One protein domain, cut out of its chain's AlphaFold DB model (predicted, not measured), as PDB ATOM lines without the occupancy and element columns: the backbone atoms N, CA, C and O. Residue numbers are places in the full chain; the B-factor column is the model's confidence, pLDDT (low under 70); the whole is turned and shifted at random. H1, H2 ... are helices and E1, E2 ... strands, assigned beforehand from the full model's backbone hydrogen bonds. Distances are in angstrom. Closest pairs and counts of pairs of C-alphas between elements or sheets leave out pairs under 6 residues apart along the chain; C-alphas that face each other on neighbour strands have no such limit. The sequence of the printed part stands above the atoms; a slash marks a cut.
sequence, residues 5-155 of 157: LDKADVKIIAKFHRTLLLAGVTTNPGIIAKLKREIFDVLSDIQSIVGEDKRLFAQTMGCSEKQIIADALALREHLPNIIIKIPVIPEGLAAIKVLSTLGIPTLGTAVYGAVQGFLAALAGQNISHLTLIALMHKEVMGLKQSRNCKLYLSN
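Overview. This is residues 5 to 155 of the 157 residues of a protein of Actinobacillus seminis (UniProt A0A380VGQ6). A parallel sheet of four strands, curled like part of a barrel, has the helices H3, H4, H5 and H6 wrapped round one face, giving two layers, helices on one face of a sheet. H1 packs on H3 near the E1 edge, H7 is by E4, and residues 135 to 148, with no named element, loop from H7 to H8 near H2. The printed part has 151 residues, with eight named helices and four named strands in the order H1 E1 H2 H3 E2 H4 E3 H5 E4 H6 H7 H8; the sheet's order is E1 E2 E3 E4, the class mixed. It is compact and rounded, with a radius of gyration of the C-alphas of 14.8 A and spans of 37 by 36 by 32 A.

Arrangement. E1, residues 22 to 26, E2, 55 to 59, E3, 83 to 87, and E4, 106 to 109, form a strongly twisted sheet. Within hydrogen-bond range are N 57 and O 25 between E1 and E2, 3.0 A, N 85 and O 58 between E2 and E3, 2.7 A, and N 86 and O 107 between E3 and E4, 2.8 A. H3, residues 39 to 50, H4, 65 to 78, and H5, 90 to 101, run along the strands at heights over the sheet of 9.8, 10.0 and 9.6 A. H6, residues 114 to 123, is over E4. The strand-helix-strand units, parallel neighbour strands joined through helices, have right-handed crossovers: E1 to E2 through H2, residues 29 to 33, and H3, E2 to E3 through H4, and E3 to E4 through H5. H4 touches H5 with residues 65 to 69 alone, at a steep tilt of 45 degrees; the closest C-alphas, Glu 65 and Glu 91, are 4.7 A apart. H1, residues 10 to 19, touches H3 at a shallow tilt of 21 degrees, the same way; the closest C-alphas, Val 10 and Ile 46, are 6.0 A apart. H7, residues 131 to 134, only grazes the sheet. H8, residues 149 to 153, is close to H2 but not clearly touching. O i to N i+4 pairs are all within range in H2 to H6, 5 of 6 in H1, 0 of 1 in H8, where 1 of 2 i+3 pairs is; H7 is too short for one.

Along the chain. H1 begins at C-alpha 10, (-23.559, -53.289, -12.839). H4 is 20.3 A long, H5 17.4 A, H3 16.7 A and E2 13.6 A. H8 ends at C-alpha 153, (-19.387, -30.324, -9.542).

Size, cuts and confidence. The C-alphas farthest apart, Thr 19 and Lys 66, are 40.3 A apart. The printed part has no cut; the link from H7 to H8 is long. pLDDT is under 70 in residues 125 to 155.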
ATOM      1  N   LEU A   5     -29.318 -48.382 -22.341       92.44
ATOM      2  CA  LEU A   5     -29.673 -48.279 -20.928       92.44
ATOM      3  C   LEU A   5     -28.882 -47.150 -20.251       92.44
ATOM      4  O   LEU A   5     -27.658 -47.197 -20.225       92.44
ATOM      5  N   ASP A   6     -29.570 -46.166 -19.661       92.00
ATOM      6  CA  ASP A   6     -28.925 -45.058 -18.931       92.00
ATOM      7  C   ASP A   6     -28.748 -45.399 -17.440       92.00
ATOM      8  O   ASP A   6     -29.590 -45.062 -16.592       92.00
ATOM      9  N   LYS A   7     -27.700 -46.169 -17.127       91.38
ATOM     10  CA  LYS A   7     -27.370 -46.681 -15.781       91.38
ATOM     11  C   LYS A   7     -25.860 -46.878 -15.629       91.38
ATOM     12  O   LYS A   7     -25.156 -47.037 -16.614       91.38
ATOM     13  N   ALA A   8     -25.387 -46.915 -14.380       92.25
ATOM     14  CA  ALA A   8     -24.018 -47.323 -14.040       92.25
ATOM     15  C   ALA A   8     -23.960 -48.473 -13.009       92.25
ATOM     16  O   ALA A   8     -22.887 -48.984 -12.712       92.25
ATOM     17  N   ASP A   9     -25.106 -48.897 -12.460       92.44
ATOM     18  CA  ASP A   9     -25.169 -50.053 -11.562       92.44
ATOM     19  C   ASP A   9     -25.052 -51.350 -12.373       92.44
ATOM     20  O   ASP A   9     -25.957 -51.724 -13.126       92.44
ATOM     21  N   VAL A  10     -23.936 -52.042 -12.172       94.00
ATOM     22  CA  VAL A  10     -23.559 -53.289 -12.839       94.00
ATOM     23  C   VAL A  10     -24.591 -54.410 -12.680       94.00
ATOM     24  O   VAL A  10     -24.849 -55.145 -13.632       94.00
ATOM     25  N   LYS A  11     -25.264 -54.520 -11.525       94.38
ATOM     26  CA  LYS A  11     -26.284 -55.560 -11.291       94.38
ATOM     27  C   LYS A  11     -27.540 -55.275 -12.106       94.38
ATOM     28  O   LYS A  11     -28.135 -56.188 -12.681       94.38
ATOM     29  N   ILE A  12     -27.935 -54.004 -12.170       94.12
ATOM     30  CA  ILE A  12     -29.071 -53.560 -12.982       94.12
ATOM     31  C   ILE A  12     -28.759 -53.771 -14.464       94.12
ATOM     32  O   ILE A  12     -29.588 -54.319 -15.190       94.12
ATOM     33  N   ILE A  13     -27.561 -53.385 -14.903       95.50
ATOM     34  CA  ILE A  13     -27.123 -53.543 -16.292       95.50
ATOM     35  C   ILE A  13     -27.127 -55.017 -16.690       95.50
ATOM     36  O   ILE A  13     -27.771 -55.356 -17.678       95.50
ATOM     37  N   ALA A  14     -26.527 -55.905 -15.891       95.75
ATOM     38  CA  ALA A  14     -26.518 -57.343 -16.167       95.75
ATOM     39  C   ALA A  14     -27.939 -57.925 -16.283       95.75
ATOM     40  O   ALA A  14     -28.233 -58.701 -17.194       95.75
ATOM     41  N   LYS A  15     -28.853 -57.507 -15.394       96.19
ATOM     42  CA  LYS A  15     -30.256 -57.941 -15.425       96.19
ATOM     43  C   LYS A  15     -30.947 -57.560 -16.737       96.19
ATOM     44  O   LYS A  15     -31.623 -58.403 -17.318       96.19
ATOM     45  N   PHE A  16     -30.807 -56.312 -17.183       95.19
ATOM     46  CA  PHE A  16     -31.475 -55.824 -18.394       95.19
ATOM     47  C   PHE A  16     -30.775 -56.251 -19.682       95.19
ATOM     48  O   PHE A  16     -31.446 -56.491 -20.676       95.19
ATOM     49  N   HIS A  17     -29.451 -56.395 -19.667       93.56
ATOM     50  CA  HIS A  17     -28.692 -56.898 -20.808       93.56
ATOM     51  C   HIS A  17     -29.095 -58.333 -21.172       93.56
ATOM     52  O   HIS A  17     -29.196 -58.666 -22.346       93.56
ATOM     53  N   ARG A  18     -29.429 -59.162 -20.173       94.19
ATOM     54  CA  ARG A  18     -29.950 -60.518 -20.402       94.19
ATOM     55  C   ARG A  18     -31.353 -60.541 -21.025       94.19
ATOM     56  O   ARG A  18     -31.703 -61.521 -21.675       94.19
ATOM     57  N   THR A  19     -32.183 -59.530 -20.771       93.94
ATOM     58  CA  THR A  19     -33.613 -59.557 -21.130       93.94
ATOM     59  C   THR A  19     -33.977 -58.676 -22.320       93.94
ATOM     60  O   THR A  19     -34.995 -58.928 -22.960       93.94
ATOM     61  N   LEU A  20     -33.178 -57.651 -22.619       92.75
ATOM     62  CA  LEU A  20     -33.435 -56.673 -23.672       92.75
ATOM     63  C   LEU A  20     -32.337 -56.716 -24.737       92.75
ATOM     64  O   LEU A  20     -31.167 -56.942 -24.439       92.75
ATOM     65  N   LEU A  21     -32.703 -56.391 -25.978       92.19
ATOM     66  CA  LEU A  21     -31.759 -56.214 -27.086       92.19
ATOM     67  C   LEU A  21     -31.054 -54.853 -26.982       92.19
ATOM     68  O   LEU A  21     -31.319 -53.931 -27.756       92.19
ATOM     69  N   LEU A  22     -30.188 -54.711 -25.977       90.81
ATOM     70  CA  LEU A  22     -29.415 -53.491 -25.760       90.81
ATOM     71  C   LEU A  22     -28.294 -53.372 -26.801       90.81
ATOM     72  O   LEU A  22     -27.465 -54.269 -26.950       90.81
ATOM     73  N   ALA A  23     -28.233 -52.222 -27.470       92.88
ATOM     74  CA  ALA A  23     -27.094 -51.800 -28.280       92.88
ATOM     75  C   ALA A  23     -25.923 -51.306 -27.409       92.88
ATOM     76  O   ALA A  23     -24.787 -51.221 -27.881       92.88
ATOM     77  N   GLY A  24     -26.189 -50.972 -26.143       94.19
ATOM     78  CA  GLY A  24     -25.169 -50.468 -25.239       94.19
ATOM     79  C   GLY A  24     -25.697 -49.819 -23.966       94.19
ATOM     80  O   GLY A  24     -26.882 -49.906 -23.631       94.19
ATOM     81  N   VAL A  25     -24.797 -49.121 -23.280       95.12
ATOM     82  CA  VAL A  25     -25.061 -48.410 -22.024       95.12
ATOM     83  C   VAL A  25     -24.587 -46.973 -22.141       95.12
ATOM     84  O   VAL A  25     -23.464 -46.704 -22.563       95.12
ATOM     85  N   THR A  26     -25.431 -46.034 -21.727       94.25
ATOM     86  CA  THR A  26     -25.021 -44.645 -21.542       94.25
ATOM     87  C   THR A  26     -24.802 -44.362 -20.069       94.25
ATOM     88  O   THR A  26     -25.584 -44.772 -19.216       94.25
ATOM     89  N   THR A  27     -23.751 -43.611 -19.765       91.88
ATOM     90  CA  THR A  27     -23.522 -43.081 -18.422       91.88
ATOM     91  C   THR A  27     -23.548 -41.562 -18.441       91.88
ATOM     92  O   THR A  27     -23.472 -40.906 -19.488       91.88
ATOM     93  N   ASN A  28     -23.682 -40.969 -17.264       87.12
ATOM     94  CA  ASN A  28     -23.431 -39.555 -17.057       87.12
ATOM     95  C   ASN A  28     -22.839 -39.351 -15.653       87.12
ATOM     96  O   ASN A  28     -23.012 -40.223 -14.793       87.12
ATOM     97  N   PRO A  29     -22.170 -38.214 -15.399       83.94
ATOM     98  CA  PRO A  29     -21.413 -38.006 -14.166       83.94
ATOM     99  C   PRO A  29     -22.268 -38.147 -12.908       83.94
ATOM    100  O   PRO A  29     -21.835 -38.739 -11.928       83.94
ATOM    101  N   GLY A  30     -23.519 -37.677 -12.952       82.12
ATOM    102  CA  GLY A  30     -24.431 -37.753 -11.812       82.12
ATOM    103  C   GLY A  30     -24.849 -39.181 -11.449       82.12
ATOM    104  O   GLY A  30     -25.091 -39.459 -10.277       82.12
ATOM    105  N   ILE A  31     -24.935 -40.098 -12.419       84.62
ATOM    106  CA  ILE A  31     -25.218 -41.514 -12.135       84.62
ATOM    107  C   ILE A  31     -23.973 -42.199 -11.560       84.62
ATOM    108  O   ILE A  31     -24.102 -42.952 -10.598       84.62
ATOM    109  N   ILE A  32     -22.784 -41.914 -12.104       87.25
ATOM    110  CA  ILE A  32     -21.520 -42.500 -11.627       87.25
ATOM    111  C   ILE A  32     -21.188 -42.006 -10.212       87.25
ATOM    112  O   ILE A  32     -20.886 -42.814  -9.339       87.25
ATOM    113  N   ALA A  33     -21.341 -40.706  -9.939       86.69
ATOM    114  CA  ALA A  33     -21.042 -40.109  -8.635       86.69
ATOM    115  C   ALA A  33     -21.827 -40.755  -7.478       86.69
ATOM    116  O   ALA A  33     -21.303 -40.912  -6.377       86.69
ATOM    117  N   LYS A  34     -23.065 -41.207  -7.730       88.69
ATOM    118  CA  LYS A  34     -23.894 -41.902  -6.725       88.69
ATOM    119  C   LYS A  34     -23.309 -43.237  -6.269       88.69
ATOM    120  O   LYS A  34     -23.666 -43.701  -5.190       88.69
ATOM    121  N   LEU A  35     -22.439 -43.848  -7.071       87.75
ATOM    122  CA  LEU A  35     -21.799 -45.117  -6.738       87.75
ATOM    123  C   LEU A  35     -20.619 -44.947  -5.780       87.75
ATOM    124  O   LEU A  35     -20.246 -45.924  -5.143       87.75
ATOM    125  N   LYS A  36     -20.051 -43.733  -5.664       91.44
ATOM    126  CA  LYS A  36     -18.843 -43.450  -4.865       91.44
ATOM    127  C   LYS A  36     -17.681 -44.400  -5.201       91.44
ATOM    128  O   LYS A  36     -17.014 -44.923  -4.314       91.44
ATOM    129  N   ARG A  37     -17.497 -44.654  -6.495       90.69
ATOM    130  CA  ARG A  37     -16.446 -45.505  -7.061       90.69
ATOM    131  C   ARG A  37     -15.660 -44.721  -8.102       90.69
ATOM    132  O   ARG A  37     -16.199 -43.782  -8.691       90.69
ATOM    133  N   GLU A  38     -14.437 -45.166  -8.360       90.75
ATOM    134  CA  GLU A  38     -13.611 -44.632  -9.436       90.75
ATOM    135  C   GLU A  38     -14.266 -44.848 -10.804       90.75
ATOM    136  O   GLU A  38     -14.858 -45.895 -11.087       90.75
ATOM    137  N   ILE A  39     -14.180 -43.828 -11.661       90.88
ATOM    138  CA  ILE A  39     -14.893 -43.803 -12.943       90.88
ATOM    139  C   ILE A  39     -14.424 -44.920 -13.879       90.88
ATOM    140  O   ILE A  39     -15.257 -45.582 -14.496       90.88
ATOM    141  N   PHE A  40     -13.114 -45.156 -13.960       93.94
ATOM    142  CA  PHE A  40     -12.544 -46.154 -14.863       93.94
ATOM    143  C   PHE A  40     -12.900 -47.579 -14.439       93.94
ATOM    144  O   PHE A  40     -13.226 -48.390 -15.304       93.94
ATOM    145  N   ASP A  41     -12.960 -47.857 -13.135       95.12
ATOM    146  CA  ASP A  41     -13.403 -49.154 -12.616       95.12
ATOM    147  C   ASP A  41     -14.862 -49.418 -12.990       95.12
ATOM    148  O   ASP A  41     -15.205 -50.476 -13.513       95.12
ATOM    149  N   VAL A  42     -15.735 -48.428 -12.773       95.62
ATOM    150  CA  VAL A  42     -17.159 -48.547 -13.111       95.62
ATOM    151  C   VAL A  42     -17.347 -48.772 -14.607       95.62
ATOM    152  O   VAL A  42     -18.118 -49.643 -14.999       95.62
ATOM    153  N   LEU A  43     -16.667 -48.000 -15.455       96.12
ATOM    154  CA  LEU A  43     -16.807 -48.141 -16.904       96.12
ATOM    155  C   LEU A  43     -16.260 -49.490 -17.403       96.12
ATOM    156  O   LEU A  43     -16.895 -50.111 -18.255       96.12
ATOM    157  N   SER A  44     -15.152 -49.971 -16.835       96.12
ATOM    158  CA  SER A  44     -14.562 -51.275 -17.175       96.12
ATOM    159  C   SER A  44     -15.464 -52.438 -16.760       96.12
ATOM    160  O   SER A  44     -15.674 -53.368 -17.544       96.12
ATOM    161  N   ASP A  45     -16.074 -52.367 -15.574       96.94
ATOM    162  CA  ASP A  45     -17.059 -53.358 -15.133       96.94
ATOM    163  C   ASP A  45     -18.265 -53.394 -16.079       96.94
ATOM    164  O   ASP A  45     -18.740 -54.464 -16.461       96.94
ATOM    165  N   ILE A  46     -18.772 -52.218 -16.472       96.88
ATOM    166  CA  ILE A  46     -19.904 -52.119 -17.397       96.88
ATOM    167  C   ILE A  46     -19.543 -52.754 -18.738       96.88
ATOM    168  O   ILE A  46     -20.317 -53.580 -19.221       96.88
ATOM    169  N   GLN A  47     -18.388 -52.405 -19.316       96.50
ATOM    170  CA  GLN A  47     -17.922 -52.955 -20.592       96.50
ATOM    171  C   GLN A  47     -17.793 -54.482 -20.524       96.50
ATOM    172  O   GLN A  47     -18.267 -55.177 -21.421       96.50
ATOM    173  N   SER A  48     -17.255 -55.006 -19.419       96.12
ATOM    174  CA  SER A  48     -17.111 -56.448 -19.185       96.12
ATOM    175  C   SER A  48     -18.455 -57.183 -19.135       96.12
ATOM    176  O   SER A  48     -18.545 -58.345 -19.519       96.12
ATOM    177  N   ILE A  49     -19.516 -56.515 -18.670       95.81
ATOM    178  CA  ILE A  49     -20.867 -57.088 -18.584       95.81
ATOM    179  C   ILE A  49     -21.582 -57.066 -19.929       95.81
ATOM    180  O   ILE A  49     -22.303 -58.012 -20.242       95.81
ATOM    181  N   VAL A  50     -21.450 -55.973 -20.685       94.31
ATOM    182  CA  VAL A  50     -22.188 -55.807 -21.947       94.31
ATOM    183  C   VAL A  50     -21.461 -56.389 -23.155       94.31
ATOM    184  O   VAL A  50     -22.124 -56.666 -24.147       94.31
ATOM    185  N   GLY A  51     -20.145 -56.597 -23.067       93.88
ATOM    186  CA  GLY A  51     -19.305 -57.099 -24.155       93.88
ATOM    187  C   GLY A  51     -18.704 -55.988 -25.021       93.88
ATOM    188  O   GLY A  51     -19.268 -54.905 -25.158       93.88
ATOM    189  N   GLU A  52     -17.542 -56.262 -25.622       91.06
ATOM    190  CA  GLU A  52     -16.788 -55.343 -26.502       91.06
ATOM    191  C   GLU A  52     -17.541 -54.943 -27.784       91.06
ATOM    192  O   GLU A  52     -17.242 -53.920 -28.394       91.06
ATOM    193  N   ASP A  53     -18.537 -55.729 -28.199       90.12
ATOM    194  CA  ASP A  53     -19.377 -55.437 -29.363       90.12
ATOM    195  C   ASP A  53     -20.453 -54.378 -29.075       90.12
ATOM    196  O   ASP A  53     -21.059 -53.830 -30.003       90.12
ATOM    197  N   LYS A  54     -20.715 -54.082 -27.795       92.50
ATOM    198  CA  LYS A  54     -21.698 -53.082 -27.376       92.50
ATOM    199  C   LYS A  54     -21.049 -51.732 -27.133       92.50
ATOM    200  O   LYS A  54     -19.919 -51.608 -26.670       92.50
ATOM    201  N   ARG A  55     -21.823 -50.682 -27.403       94.44
ATOM    202  CA  ARG A  55     -21.365 -49.301 -27.240       94.44
ATOM    203  C   ARG A  55     -21.479 -48.849 -25.788       94.44
ATOM    204  O   ARG A  55     -22.547 -48.939 -25.182       94.44
ATOM    205  N   LEU A  56     -20.411 -48.261 -25.269       95.75
ATOM    206  CA  LEU A  56     -20.402 -47.577 -23.982       95.75
ATOM    207  C   LEU A  56     -20.202 -46.077 -24.198       95.75
ATOM    208  O   LEU A  56     -19.389 -45.660 -25.022       95.75
ATOM    209  N   PHE A  57     -20.948 -45.260 -23.457       94.88
ATOM    210  CA  PHE A  57     -20.847 -43.804 -23.527       94.88
ATOM    211  C   PHE A  57     -20.508 -43.224 -22.155       94.88
ATOM    212  O   PHE A  57     -21.211 -43.504 -21.178       94.88
ATOM    213  N   ALA A  58     -19.508 -42.345 -22.093       95.00
ATOM    214  CA  ALA A  58     -19.147 -41.578 -20.897       95.00
ATOM    215  C   ALA A  58     -18.968 -40.099 -21.228       95.00
ATOM    216  O   ALA A  58     -18.696 -39.749 -22.371       95.00
ATOM    217  N   GLN A  59     -19.174 -39.226 -20.242       93.12
ATOM    218  CA  GLN A  59     -19.162 -37.779 -20.443       93.12
ATOM    219  C   GLN A  59     -17.891 -37.136 -19.905       93.12
ATOM    220  O   GLN A  59     -17.438 -37.495 -18.822       93.12
ATOM    221  N   THR A  60     -17.387 -36.139 -20.628       93.94
ATOM    222  CA  THR A  60     -16.325 -35.253 -20.139       93.94
ATOM    223  C   THR A  60     -16.821 -34.359 -18.996       93.94
ATOM    224  O   THR A  60     -18.019 -34.069 -18.872       93.94
ATOM    225  N   MET A  61     -15.887 -33.905 -18.161       90.19
ATOM    226  CA  MET A  61     -16.121 -33.052 -16.990       90.19
ATOM    227  C   MET A  61     -15.551 -31.640 -17.164       90.19
ATOM    228  O   MET A  61     -16.037 -30.693 -16.537       90.19
ATOM    229  N   GLY A  62     -14.546 -31.489 -18.027       89.44
ATOM    230  CA  GLY A  62     -13.908 -30.228 -18.367       89.44
ATOM    231  C   GLY A  62     -14.884 -29.139 -18.818       89.44
ATOM    232  O   GLY A  62     -15.917 -29.399 -19.437       89.44
ATOM    233  N   CYS A  63     -14.536 -27.889 -18.504       88.06
ATOM    234  CA  CYS A  63     -15.304 -26.704 -18.910       88.06
ATOM    235  C   CYS A  63     -14.667 -25.962 -20.092       88.06
ATOM    236  O   CYS A  63     -15.315 -25.119 -20.700       88.06
ATOM    237  N   SER A  64     -13.391 -26.227 -20.370       95.50
ATOM    238  CA  SER A  64     -12.640 -25.631 -21.474       95.50
ATOM    239  C   SER A  64     -12.366 -26.670 -22.550       95.50
ATOM    240  O   SER A  64     -12.267 -27.857 -22.245       95.50
ATOM    241  N   GLU A  65     -12.170 -26.223 -23.788       96.19
ATOM    242  CA  GLU A  65     -11.831 -27.092 -24.920       96.19
ATOM    243  C   GLU A  65     -10.667 -28.036 -24.577       96.19
ATOM    244  O   GLU A  65     -10.784 -29.250 -24.722       96.19
ATOM    245  N   LYS A  66      -9.577 -27.491 -24.017       97.94
ATOM    246  CA  LYS A  66      -8.389 -28.264 -23.620       97.94
ATOM    247  C   LYS A  66      -8.706 -29.355 -22.600       97.94
ATOM    248  O   LYS A  66      -8.222 -30.471 -22.740       97.94
ATOM    249  N   GLN A  67      -9.508 -29.041 -21.582       97.62
ATOM    250  CA  GLN A  67      -9.900 -30.026 -20.570       97.62
ATOM    251  C   GLN A  67     -10.829 -31.091 -21.158       97.62
ATOM    252  O   GLN A  67     -10.658 -32.264 -20.864       97.62
ATOM    253  N   ILE A  68     -11.779 -30.704 -22.016       97.25
ATOM    254  CA  ILE A  68     -12.688 -31.648 -22.681       97.25
ATOM    255  C   ILE A  68     -11.893 -32.629 -23.549       97.25
ATOM    256  O   ILE A  68     -12.155 -33.829 -23.511       97.25
ATOM    257  N   ILE A  69     -10.904 -32.139 -24.301       97.88
ATOM    258  CA  ILE A  69     -10.021 -32.989 -25.105       97.88
ATOM    259  C   ILE A  69      -9.189 -33.907 -24.202       97.88
ATOM    260  O   ILE A  69      -9.106 -35.098 -24.481       97.88
ATOM    261  N   ALA A  70      -8.614 -33.392 -23.111       98.12
ATOM    262  CA  ALA A  70      -7.842 -34.204 -22.169       98.12
ATOM    263  C   ALA A  70      -8.685 -35.334 -21.551       98.12
ATOM    264  O   ALA A  70      -8.258 -36.487 -21.565       98.12
ATOM    265  N   ASP A  71      -9.903 -35.030 -21.095       97.00
ATOM    266  CA  ASP A  71     -10.845 -36.028 -20.577       97.00
ATOM    267  C   ASP A  71     -11.177 -37.087 -21.637       97.00
ATOM    268  O   ASP A  71     -11.194 -38.284 -21.352       97.00
ATOM    269  N   ALA A  72     -11.440 -36.650 -22.874       97.00
ATOM    270  CA  ALA A  72     -11.755 -37.540 -23.984       97.00
ATOM    271  C   ALA A  72     -10.599 -38.503 -24.281       97.00
ATOM    272  O   ALA A  72     -10.831 -39.699 -24.448       97.00
ATOM    273  N   LEU A  73      -9.362 -38.000 -24.321       97.75
ATOM    274  CA  LEU A  73      -8.170 -38.814 -24.552       97.75
ATOM    275  C   LEU A  73      -7.945 -39.816 -23.416       97.75
ATOM    276  O   LEU A  73      -7.747 -40.992 -23.698       97.75
ATOM    277  N   ALA A  74      -8.079 -39.388 -22.158       97.00
ATOM    278  CA  ALA A  74      -7.955 -40.278 -21.005       97.00
ATOM    279  C   ALA A  74      -9.005 -41.404 -21.032       97.00
ATOM    280  O   ALA A  74      -8.681 -42.568 -20.806       97.00
ATOM    281  N   LEU A  75     -10.261 -41.086 -21.369       96.44
ATOM    282  CA  LEU A  75     -11.320 -42.089 -21.532       96.44
ATOM    283  C   LEU A  75     -11.010 -43.084 -22.658       96.44
ATOM    284  O   LEU A  75     -11.251 -44.277 -22.494       96.44
ATOM    285  N   ARG A  76     -10.472 -42.613 -23.788       95.56
ATOM    286  CA  ARG A  76     -10.125 -43.452 -24.948       95.56
ATOM    287  C   ARG A  76      -8.888 -44.314 -24.714       95.56
ATOM    288  O   ARG A  76      -8.817 -45.401 -25.273       95.56
ATOM    289  N   GLU A  77      -7.944 -43.840 -23.908       96.38
ATOM    290  CA  GLU A  77      -6.769 -44.607 -23.492       96.38
ATOM    291  C   GLU A  77      -7.175 -45.816 -22.641       96.38
ATOM    292  O   GLU A  77      -6.705 -46.924 -22.884       96.38
ATOM    293  N   HIS A  78      -8.108 -45.627 -21.703       94.69
ATOM    294  CA  HIS A  78      -8.602 -46.709 -20.844       94.69
ATOM    295  C   HIS A  78      -9.605 -47.621 -21.561       94.69
ATOM    296  O   HIS A  78      -9.622 -48.827 -21.328       94.69
ATOM    297  N   LEU A  79     -10.466 -47.056 -22.415       95.19
ATOM    298  CA  LEU A  79     -11.532 -47.777 -23.114       95.19
ATOM    299  C   LEU A  79     -11.529 -47.409 -24.609       95.19
ATOM    300  O   LEU A  79     -12.244 -46.495 -25.033       95.19
ATOM    301  N   PRO A  80     -10.776 -48.150 -25.447       93.62
ATOM    302  CA  PRO A  80     -10.566 -47.827 -26.862       93.62
ATOM    303  C   PRO A  80     -11.813 -47.830 -27.750       93.62
ATOM    304  O   PRO A  80     -11.735 -47.404 -28.899       93.62
ATOM    305  N   ASN A  81     -12.967 -48.287 -27.264       92.38
ATOM    306  CA  ASN A  81     -14.233 -48.317 -28.009       92.38
ATOM    307  C   ASN A  81     -15.294 -47.354 -27.448       92.38
ATOM    308  O   ASN A  81     -16.392 -47.254 -27.997       92.38
ATOM    309  N   ILE A  82     -14.974 -46.601 -26.389       94.62
ATOM    310  CA  ILE A  82     -15.937 -45.704 -25.748       94.62
ATOM    311  C   ILE A  82     -16.278 -44.502 -26.638       94.62
ATOM    312  O   ILE A  82     -15.414 -43.958 -27.336       94.62
ATOM    313  N   ILE A  83     -17.541 -44.076 -26.584       94.75
ATOM    314  CA  ILE A  83     -18.049 -42.879 -27.256       94.75
ATOM    315  C   ILE A  83     -18.110 -41.729 -26.253       94.75
ATOM    316  O   ILE A  83     -18.702 -41.841 -25.174       94.75
ATOM    317  N   ILE A  84     -17.520 -40.597 -26.627       94.94
ATOM    318  CA  ILE A  84     -17.333 -39.468 -25.719       94.94
ATOM    319  C   ILE A  84     -18.527 -38.519 -25.789       94.94
ATOM    320  O   ILE A  84     -18.792 -37.887 -26.810       94.94
ATOM    321  N   LYS A  85     -19.252 -38.383 -24.683       93.44
ATOM    322  CA  LYS A  85     -20.346 -37.423 -24.539       93.44
ATOM    323  C   LYS A  85     -19.769 -36.055 -24.184       93.44
ATOM    324  O   LYS A  85     -19.107 -35.909 -23.159       93.44
ATOM    325  N   ILE A  86     -20.081 -35.049 -24.991       92.81
ATOM    326  CA  ILE A  86     -19.572 -33.683 -24.834       92.81
ATOM    327  C   ILE A  86     -20.758 -32.724 -24.728       92.81
ATOM    328  O   ILE A  86     -21.627 -32.732 -25.606       92.81
ATOM    329  N   PRO A  87     -20.862 -31.924 -23.651       90.62
ATOM    330  CA  PRO A  87     -21.890 -30.896 -23.543       90.62
ATOM    331  C   PRO A  87     -21.825 -29.934 -24.730       90.62
ATOM    332  O   PRO A  87     -20.752 -29.431 -25.062       90.62
ATOM    333  N   VAL A  88     -22.965 -29.649 -25.363       89.44
ATOM    334  CA  VAL A  88     -23.005 -28.764 -26.536       89.44
ATOM    335  C   VAL A  88     -22.955 -27.292 -26.111       89.44
ATOM    336  O   VAL A  88     -23.953 -26.576 -26.121       89.44
ATOM    337  N   ILE A  89     -21.766 -26.856 -25.708       89.00
ATOM    338  CA  ILE A  89     -21.380 -25.468 -25.413       89.00
ATOM    339  C   ILE A  89     -20.325 -25.013 -26.443       89.00
ATOM    340  O   ILE A  89     -19.801 -25.876 -27.152       89.00
ATOM    341  N   PRO A  90     -19.977 -23.715 -26.559       94.06
ATOM    342  CA  PRO A  90     -18.978 -23.251 -27.532       94.06
ATOM    343  C   PRO A  90     -17.650 -24.023 -27.471       94.06
ATOM    344  O   PRO A  90     -17.171 -24.515 -28.491       94.06
ATOM    345  N   GLU A  91     -17.111 -24.226 -26.270       96.19
ATOM    346  CA  GLU A  91     -15.888 -24.996 -26.023       96.19
ATOM    347  C   GLU A  91     -16.059 -26.482 -26.365       96.19
ATOM    348  O   GLU A  91     -15.125 -27.131 -26.830       96.19
ATOM    349  N   GLY A  92     -17.265 -27.021 -26.169       94.50
ATOM    350  CA  GLY A  92     -17.612 -28.390 -26.533       94.50
ATOM    351  C   GLY A  92     -17.682 -28.589 -28.044       94.50
ATOM    352  O   GLY A  92     -17.181 -29.587 -28.546       94.50
ATOM    353  N   LEU A  93     -18.234 -27.628 -28.791       93.69
ATOM    354  CA  LEU A  93     -18.243 -27.650 -30.258       93.69
ATOM    355  C   LEU A  93     -16.822 -27.577 -30.832       93.69
ATOM    356  O   LEU A  93     -16.502 -28.321 -31.760       93.69
ATOM    357  N   ALA A  94     -15.966 -26.727 -30.258       96.00
ATOM    358  CA  ALA A  94     -14.550 -26.668 -30.617       96.00
ATOM    359  C   ALA A  94     -13.854 -28.017 -30.364       96.00
ATOM    360  O   ALA A  94     -13.217 -28.564 -31.265       96.00
ATOM    361  N   ALA A  95     -14.077 -28.616 -29.189       96.62
ATOM    362  CA  ALA A  95     -13.525 -29.924 -28.850       96.62
ATOM    363  C   ALA A  95     -14.035 -31.044 -29.772       96.62
ATOM    364  O   ALA A  95     -13.237 -31.860 -30.227       96.62
ATOM    365  N   ILE A  96     -15.334 -31.072 -30.105       94.69
ATOM    366  CA  ILE A  96     -15.920 -32.042 -31.051       94.69
ATOM    367  C   ILE A  96     -15.206 -31.968 -32.402       94.69
ATOM    368  O   ILE A  96     -14.852 -33.004 -32.965       94.69
ATOM    369  N   LYS A  97     -14.942 -30.757 -32.906       94.25
ATOM    370  CA  LYS A  97     -14.231 -30.568 -34.174       94.25
ATOM    371  C   LYS A  97     -12.831 -31.176 -34.130       94.25
ATOM    372  O   LYS A  97     -12.473 -31.923 -35.037       94.25
ATOM    373  N   VAL A  98     -12.060 -30.907 -33.074       96.12
ATOM    374  CA  VAL A  98     -10.713 -31.477 -32.903       96.12
ATOM    375  C   VAL A  98     -10.776 -33.001 -32.792       96.12
ATOM    376  O   VAL A  98     -10.098 -33.699 -33.540       96.12
ATOM    377  N   LEU A  99     -11.636 -33.535 -31.925       95.06
ATOM    378  CA  LEU A  99     -11.772 -34.979 -31.710       95.06
ATOM    379  C   LEU A  99     -12.224 -35.713 -32.980       95.06
ATOM    380  O   LEU A  99     -11.748 -36.814 -33.249       95.06
ATOM    381  N   SER A 100     -13.048 -35.074 -33.815       92.00
ATOM    382  CA  SER A 100     -13.429 -35.614 -35.121       92.00
ATOM    383  C   SER A 100     -12.238 -35.738 -36.076       92.00
ATOM    384  O   SER A 100     -12.202 -36.700 -36.841       92.00
ATOM    385  N   THR A 101     -11.264 -34.818 -36.047       92.56
ATOM    386  CA  THR A 101     -10.028 -34.953 -36.851       92.56
ATOM    387  C   THR A 101      -9.128 -36.084 -36.359       92.56
ATOM    388  O   THR A 101      -8.375 -36.652 -37.143       92.56
ATOM    389  N   LEU A 102      -9.254 -36.456 -35.081       92.81
ATOM    390  CA  LEU A 102      -8.553 -37.582 -34.462       92.81
ATOM    391  C   LEU A 102      -9.299 -38.917 -34.637       92.81
ATOM    392  O   LEU A 102      -8.853 -39.937 -34.120       92.81
ATOM    393  N   GLY A 103     -10.451 -38.923 -35.319       91.31
ATOM    394  CA  GLY A 103     -11.279 -40.120 -35.486       91.31
ATOM    395  C   GLY A 103     -11.929 -40.616 -34.188       91.31
ATOM    396  O   GLY A 103     -12.352 -41.768 -34.117       91.31
ATOM    397  N   ILE A 104     -12.008 -39.775 -33.152       93.31
ATOM    398  CA  ILE A 104     -12.620 -40.136 -31.870       93.31
ATOM    399  C   ILE A 104     -14.135 -39.903 -31.964       93.31
ATOM    400  O   ILE A 104     -14.559 -38.769 -32.202       93.31
ATOM    401  N   PRO A 105     -14.973 -40.937 -31.759       92.12
ATOM    402  CA  PRO A 105     -16.418 -40.792 -31.865       92.12
ATOM    403  C   PRO A 105     -16.976 -39.993 -30.684       92.12
ATOM    404  O   PRO A 105     -16.718 -40.313 -29.517       92.12
ATOM    405  N   THR A 106     -17.793 -38.981 -30.983       92.69
ATOM    406  CA  THR A 106     -18.425 -38.137 -29.962       92.69
ATOM    407  C   THR A 106     -19.950 -38.121 -30.051       92.69
ATOM    408  O   THR A 106     -20.552 -38.492 -31.060       92.69
ATOM    409  N   LEU A 107     -20.585 -37.703 -28.957       91.50
ATOM    410  CA  LEU A 107     -22.019 -37.477 -28.836       91.50
ATOM    411  C   LEU A 107     -22.265 -36.119 -28.180       91.50
ATOM    412  O   LEU A 107     -21.860 -35.892 -27.040       91.50
ATOM    413  N   GLY A 108     -22.992 -35.233 -28.862       88.75
ATOM    414  CA  GLY A 108     -23.463 -33.984 -28.266       88.75
ATOM    415  C   GLY A 108     -24.524 -34.250 -27.192       88.75
ATOM    416  O   GLY A 108     -25.591 -34.781 -27.492       88.75
ATOM    417  N   THR A 109     -24.247 -33.893 -25.938       86.81
ATOM    418  CA  THR A 109     -25.180 -34.023 -24.802       86.81
ATOM    419  C   THR A 109     -25.592 -32.650 -24.270       86.81
ATOM    420  O   THR A 109     -25.044 -31.624 -24.665       86.81
ATOM    421  N   ALA A 110     -26.575 -32.609 -23.367       84.06
ATOM    422  CA  ALA A 110     -27.138 -31.362 -22.841       84.06
ATOM    423  C   ALA A 110     -27.618 -30.407 -23.960       84.06
ATOM    424  O   ALA A 110     -27.398 -29.198 -23.906       84.06
ATOM    425  N   VAL A 111     -28.285 -30.972 -24.970       78.81
ATOM    426  CA  VAL A 111     -28.977 -30.222 -26.024       78.81
ATOM    427  C   VAL A 111     -30.384 -29.860 -25.543       78.81
ATOM    428  O   VAL A 111     -31.090 -30.705 -25.000       78.81
ATOM    429  N   TYR A 112     -30.780 -28.604 -25.728       77.44
ATOM    430  CA  TYR A 112     -32.074 -28.040 -25.319       77.44
ATOM    431  C   TYR A 112     -32.824 -27.374 -26.478       77.44
ATOM    432  O   TYR A 112     -33.895 -26.819 -26.266       77.44
ATOM    433  N   GLY A 113     -32.258 -27.387 -27.685       74.31
ATOM    434  CA  GLY A 113     -32.877 -26.799 -28.865       74.31
ATOM    435  C   GLY A 113     -32.352 -27.427 -30.148       74.31
ATOM    436  O   GLY A 113     -31.211 -27.892 -30.205       74.31
ATOM    437  N   ALA A 114     -33.193 -27.448 -31.183       79.75
ATOM    438  CA  ALA A 114     -32.894 -28.140 -32.437       79.75
ATOM    439  C   ALA A 114     -31.617 -27.613 -33.103       79.75
ATOM    440  O   ALA A 114     -30.758 -28.394 -33.501       79.75
ATOM    441  N   VAL A 115     -31.447 -26.286 -33.136       83.75
ATOM    442  CA  VAL A 115     -30.261 -25.638 -33.714       83.75
ATOM    443  C   VAL A 115     -28.987 -26.032 -32.967       83.75
ATOM    444  O   VAL A 115     -27.971 -26.304 -33.593       83.75
ATOM    445  N   GLN A 116     -29.034 -26.133 -31.637       80.94
ATOM    446  CA  GLN A 116     -27.884 -26.561 -30.839       80.94
ATOM    447  C   GLN A 116     -27.478 -28.001 -31.193       80.94
ATOM    448  O   GLN A 116     -26.301 -28.272 -31.421       80.94
ATOM    449  N   GLY A 117     -28.448 -28.915 -31.297       81.50
ATOM    450  CA  GLY A 117     -28.186 -30.289 -31.731       81.50
ATOM    451  C   GLY A 117     -27.640 -30.351 -33.159       81.50
ATOM    452  O   GLY A 117     -26.678 -31.065 -33.425       81.50
ATOM    453  N   PHE A 118     -28.197 -29.547 -34.062       84.19
ATOM    454  CA  PHE A 118     -27.727 -29.444 -35.440       84.19
ATOM    455  C   PHE A 118     -26.273 -28.961 -35.526       84.19
ATOM    456  O   PHE A 118     -25.468 -29.571 -36.224       84.19
ATOM    457  N   LEU A 119     -25.897 -27.932 -34.759       87.25
ATOM    458  CA  LEU A 119     -24.516 -27.442 -34.699       87.25
ATOM    459  C   LEU A 119     -23.544 -28.514 -34.194       87.25
ATOM    460  O   LEU A 119     -22.458 -28.658 -34.750       87.25
ATOM    461  N   ALA A 120     -23.932 -29.301 -33.186       86.69
ATOM    462  CA  ALA A 120     -23.114 -30.423 -32.730       86.69
ATOM    463  C   ALA A 120     -22.943 -31.490 -33.817       86.69
ATOM    464  O   ALA A 120     -21.844 -32.007 -33.990       86.69
ATOM    465  N   ALA A 121     -23.999 -31.798 -34.574       84.19
ATOM    466  CA  ALA A 121     -23.919 -32.732 -35.696       84.19
ATOM    467  C   ALA A 121     -23.022 -32.214 -36.835       84.19
ATOM    468  O   ALA A 121     -22.314 -33.007 -37.438       84.19
ATOM    469  N   LEU A 122     -23.008 -30.903 -37.102       86.75
ATOM    470  CA  LEU A 122     -22.125 -30.298 -38.106       86.75
ATOM    471  C   LEU A 122     -20.661 -30.198 -37.661       86.75
ATOM    472  O   LEU A 122     -19.768 -30.180 -38.505       86.75
ATOM    473  N   ALA A 123     -20.399 -30.102 -36.355       85.56
ATOM    474  CA  ALA A 123     -19.050 -29.904 -35.831       85.56
ATOM    475  C   ALA A 123     -18.117 -31.110 -36.042       85.56
ATOM    476  O   ALA A 123     -16.902 -30.938 -35.997       85.56
ATOM    477  N   GLY A 124     -18.646 -32.310 -36.293       75.62
ATOM    478  CA  GLY A 124     -17.833 -33.501 -36.535       75.62
ATOM    479  C   GLY A 124     -18.622 -34.651 -37.152       75.62
ATOM    480  O   GLY A 124     -19.851 -34.619 -37.195       75.62
ATOM    481  N   GLN A 125     -17.917 -35.694 -37.598       61.31
ATOM    482  CA  GLN A 125     -18.526 -36.954 -38.039       61.31
ATOM    483  C   GLN A 125     -19.052 -37.728 -36.824       61.31
ATOM    484  O   GLN A 125     -18.483 -38.719 -36.375       61.31
ATOM    485  N   ASN A 126     -20.123 -37.218 -36.228       57.28
ATOM    486  CA  ASN A 126     -20.794 -37.875 -35.123       57.28
ATOM    487  C   ASN A 126     -21.556 -39.089 -35.634       57.28
ATOM    488  O   ASN A 126     -22.017 -39.102 -36.775       57.28
ATOM    489  N   ILE A 127     -21.720 -40.095 -34.770       52.88
ATOM    490  CA  ILE A 127     -22.635 -41.208 -35.026       52.88
ATOM    491  C   ILE A 127     -23.987 -40.579 -35.364       52.88
ATOM    492  O   ILE A 127     -24.664 -40.009 -34.502       52.88
ATOM    493  N   SER A 128     -24.330 -40.646 -36.646       38.19
ATOM    494  CA  SER A 128     -25.313 -39.829 -37.368       38.19
ATOM    495  C   SER A 128     -26.756 -39.993 -36.881       38.19
ATOM    496  O   SER A 128     -27.670 -39.359 -37.400       38.19
ATOM    497  N   HIS A 129     -26.964 -40.794 -35.836       43.97
ATOM    498  CA  HIS A 129     -28.261 -41.112 -35.261       43.97
ATOM    499  C   HIS A 129     -28.475 -40.649 -33.810       43.97
ATOM    500  O   HIS A 129     -29.623 -40.657 -33.369       43.97
ATOM    501  N   LEU A 130     -27.448 -40.224 -33.058       45.75
ATOM    502  CA  LEU A 130     -27.622 -39.960 -31.617       45.75
ATOM    503  C   LEU A 130     -27.786 -38.492 -31.203       45.75
ATOM    504  O   LEU A 130     -28.312 -38.244 -30.117       45.75
ATOM    505  N   THR A 131     -27.439 -37.509 -32.036       43.56
ATOM    506  CA  THR A 131     -27.600 -36.091 -31.647       43.56
ATOM    507  C   THR A 131     -29.075 -35.680 -31.511       43.56
ATOM    508  O   THR A 131     -29.396 -34.770 -30.747       43.56
ATOM    509  N   LEU A 132     -29.998 -36.392 -32.174       38.38
ATOM    510  CA  LEU A 132     -31.444 -36.162 -32.051       38.38
ATOM    511  C   LEU A 132     -32.048 -36.682 -30.732       38.38
ATOM    512  O   LEU A 132     -33.082 -36.174 -30.300       38.38
ATOM    513  N   ILE A 133     -31.417 -37.656 -30.062       42.78
ATOM    514  CA  ILE A 133     -31.981 -38.289 -28.852       42.78
ATOM    515  C   ILE A 133     -32.071 -37.295 -27.680       42.78
ATOM    516  O   ILE A 133     -32.915 -37.438 -26.797       42.78
ATOM    517  N   ALA A 134     -31.268 -36.229 -27.692       42.59
ATOM    518  CA  ALA A 134     -31.303 -35.214 -26.646       42.59
ATOM    519  C   ALA A 134     -32.524 -34.270 -26.723       42.59
ATOM    520  O   ALA A 134     -32.904 -33.707 -25.697       42.59
ATOM    521  N   LEU A 135     -33.176 -34.126 -27.887       33.84
ATOM    522  CA  LEU A 135     -34.328 -33.226 -28.043       33.84
ATOM    523  C   LEU A 135     -35.591 -33.757 -27.356       33.84
ATOM    524  O   LEU A 135     -36.319 -32.996 -26.724       33.84
ATOM    525  N   MET A 136     -35.830 -35.070 -27.400       30.64
ATOM    526  CA  MET A 136     -37.117 -35.617 -26.954       30.64
ATOM    527  C   MET A 136     -37.283 -35.681 -25.430       30.64
ATOM    528  O   MET A 136     -38.403 -35.811 -24.944       30.64
ATOM    529  N   HIS A 137     -36.205 -35.571 -24.643       41.19
ATOM    530  CA  HIS A 137     -36.312 -35.789 -23.198       41.19
ATOM    531  C   HIS A 137     -36.771 -34.559 -22.395       41.19
ATOM    532  O   HIS A 137     -37.210 -34.730 -21.263       41.19
ATOM    533  N   LYS A 138     -36.684 -33.324 -22.919       41.41
ATOM    534  CA  LYS A 138     -36.942 -32.107 -22.112       41.41
ATOM    535  C   LYS A 138     -38.162 -31.292 -22.499       41.41
ATOM    536  O   LYS A 138     -38.822 -30.808 -21.583       41.41
ATOM    537  N   GLU A 139     -38.494 -31.190 -23.785       37.28
ATOM    538  CA  GLU A 139     -39.754 -30.547 -24.196       37.28
ATOM    539  C   GLU A 139     -40.972 -31.285 -23.617       37.28
ATOM    540  O   GLU A 139     -41.973 -30.657 -23.293       37.28
ATOM    541  N   VAL A 140     -40.851 -32.597 -23.381       38.28
ATOM    542  CA  VAL A 140     -41.927 -33.432 -22.827       38.28
ATOM    543  C   VAL A 140     -41.935 -33.482 -21.286       38.28
ATOM    544  O   VAL A 140     -42.991 -33.684 -20.699       38.28
ATOM    545  N   MET A 141     -40.794 -33.294 -20.602       36.06
ATOM    546  CA  MET A 141     -40.661 -33.636 -19.165       36.06
ATOM    547  C   MET A 141     -40.376 -32.456 -18.217       36.06
ATOM    548  O   MET A 141     -40.330 -32.663 -17.006       36.06
ATOM    549  N   GLY A 142     -40.122 -31.234 -18.703       36.59
ATOM    550  CA  GLY A 142     -39.899 -30.068 -17.824       36.59
ATOM    551  C   GLY A 142     -38.670 -30.159 -16.895       36.59
ATOM    552  O   GLY A 142     -38.552 -29.398 -15.932       36.59
ATOM    553  N   LEU A 143     -37.734 -31.080 -17.154       38.31
ATOM    554  CA  LEU A 143     -36.582 -31.340 -16.285       38.31
ATOM    555  C   LEU A 143     -35.454 -30.313 -16.496       38.31
ATOM    556  O   LEU A 143     -34.826 -30.248 -17.558       38.31
ATOM    557  N   LYS A 144     -35.127 -29.553 -15.439       36.72
ATOM    558  CA  LYS A 144     -33.916 -28.719 -15.365       36.72
ATOM    559  C   LYS A 144     -32.692 -29.623 -15.230       36.72
ATOM    560  O   LYS A 144     -32.406 -30.126 -14.149       36.72
ATOM    561  N   GLN A 145     -31.944 -29.803 -16.310       43.53
ATOM    562  CA  GLN A 145     -30.583 -30.323 -16.210       43.53
ATOM    563  C   GLN A 145     -29.610 -29.143 -16.263       43.53
ATOM    564  O   GLN A 145     -29.875 -28.132 -16.916       43.53
ATOM    565  N   SER A 146     -28.527 -29.240 -15.498       43.59
ATOM    566  CA  SER A 146     -27.572 -28.152 -15.314       43.59
ATOM    567  C   SER A 146     -27.009 -27.663 -16.656       43.59
ATOM    568  O   SER A 146     -26.507 -28.448 -17.458       43.59
ATOM    569  N   ARG A 147     -27.073 -26.342 -16.874       43.84
ATOM    570  CA  ARG A 147     -26.453 -25.623 -18.004       43.84
ATOM    571  C   ARG A 147     -24.928 -25.527 -17.899       43.84
ATOM    572  O   ARG A 147     -24.284 -25.083 -18.836       43.84
ATOM    573  N   ASN A 148     -24.366 -25.881 -16.748       43.84
ATOM    574  CA  ASN A 148     -23.001 -25.546 -16.376       43.84
ATOM    575  C   ASN A 148     -22.244 -26.818 -16.006       43.84
ATOM    576  O   ASN A 148     -22.640 -27.507 -15.063       43.84
ATOM    577  N   CYS A 149     -21.098 -27.068 -16.643       47.12
ATOM    578  CA  CYS A 149     -20.122 -28.042 -16.143       47.12
ATOM    579  C   CYS A 149     -19.799 -27.793 -14.646       47.12
ATOM    580  O   CYS A 149     -19.621 -28.737 -13.885       47.12
ATOM    581  N   LYS A 150     -19.879 -26.535 -14.171       39.41
ATOM    582  CA  LYS A 150     -19.725 -26.155 -12.750       39.41
ATOM    583  C   LYS A 150     -20.865 -26.586 -11.810       39.41
ATOM    584  O   LYS A 150     -20.593 -26.967 -10.679       39.41
ATOM    585  N   LEU A 151     -22.128 -26.563 -12.249       41.34
ATOM    586  CA  LEU A 151     -23.285 -26.953 -11.411       41.34
ATOM    587  C   LEU A 151     -23.376 -28.481 -11.221       41.34
ATOM    588  O   LEU A 151     -24.103 -28.968 -10.359       41.34
ATOM    589  N   TYR A 152     -22.652 -29.247 -12.044       38.22
ATOM    590  CA  TYR A 152     -22.463 -30.680 -11.835       38.22
ATOM    591  C   TYR A 152     -21.470 -30.966 -10.704       38.22
ATOM    592  O   TYR A 152     -21.721 -31.862  -9.907       38.22
ATOM    593  N   LEU A 153     -20.395 -30.179 -10.597       32.97
ATOM    594  CA  LEU A 153     -19.387 -30.324  -9.542       32.97
ATOM    595  C   LEU A 153     -19.905 -29.872  -8.167       32.97
ATOM    596  O   LEU A 153     -19.569 -30.489  -7.165       32.97
ATOM    597  N   SER A 154     -20.790 -28.870  -8.112       31.73
ATOM    598  CA  SER A 154     -21.383 -28.387  -6.851       31.73
ATOM    599  C   SER A 154     -22.389 -29.348  -6.197       31.73
ATOM    600  O   SER A 154     -22.857 -29.069  -5.104       31.73
ATOM    601  N   ASN A 155     -22.773 -30.437  -6.873       32.06
ATOM    602  CA  ASN A 155     -23.643 -31.488  -6.324       32.06
ATOM    603  C   ASN A 155     -22.861 -32.756  -5.921       32.06
ATOM    604  O   ASN A 155     -23.475 -33.777  -5.612       32.06
TER     605      ASN A 155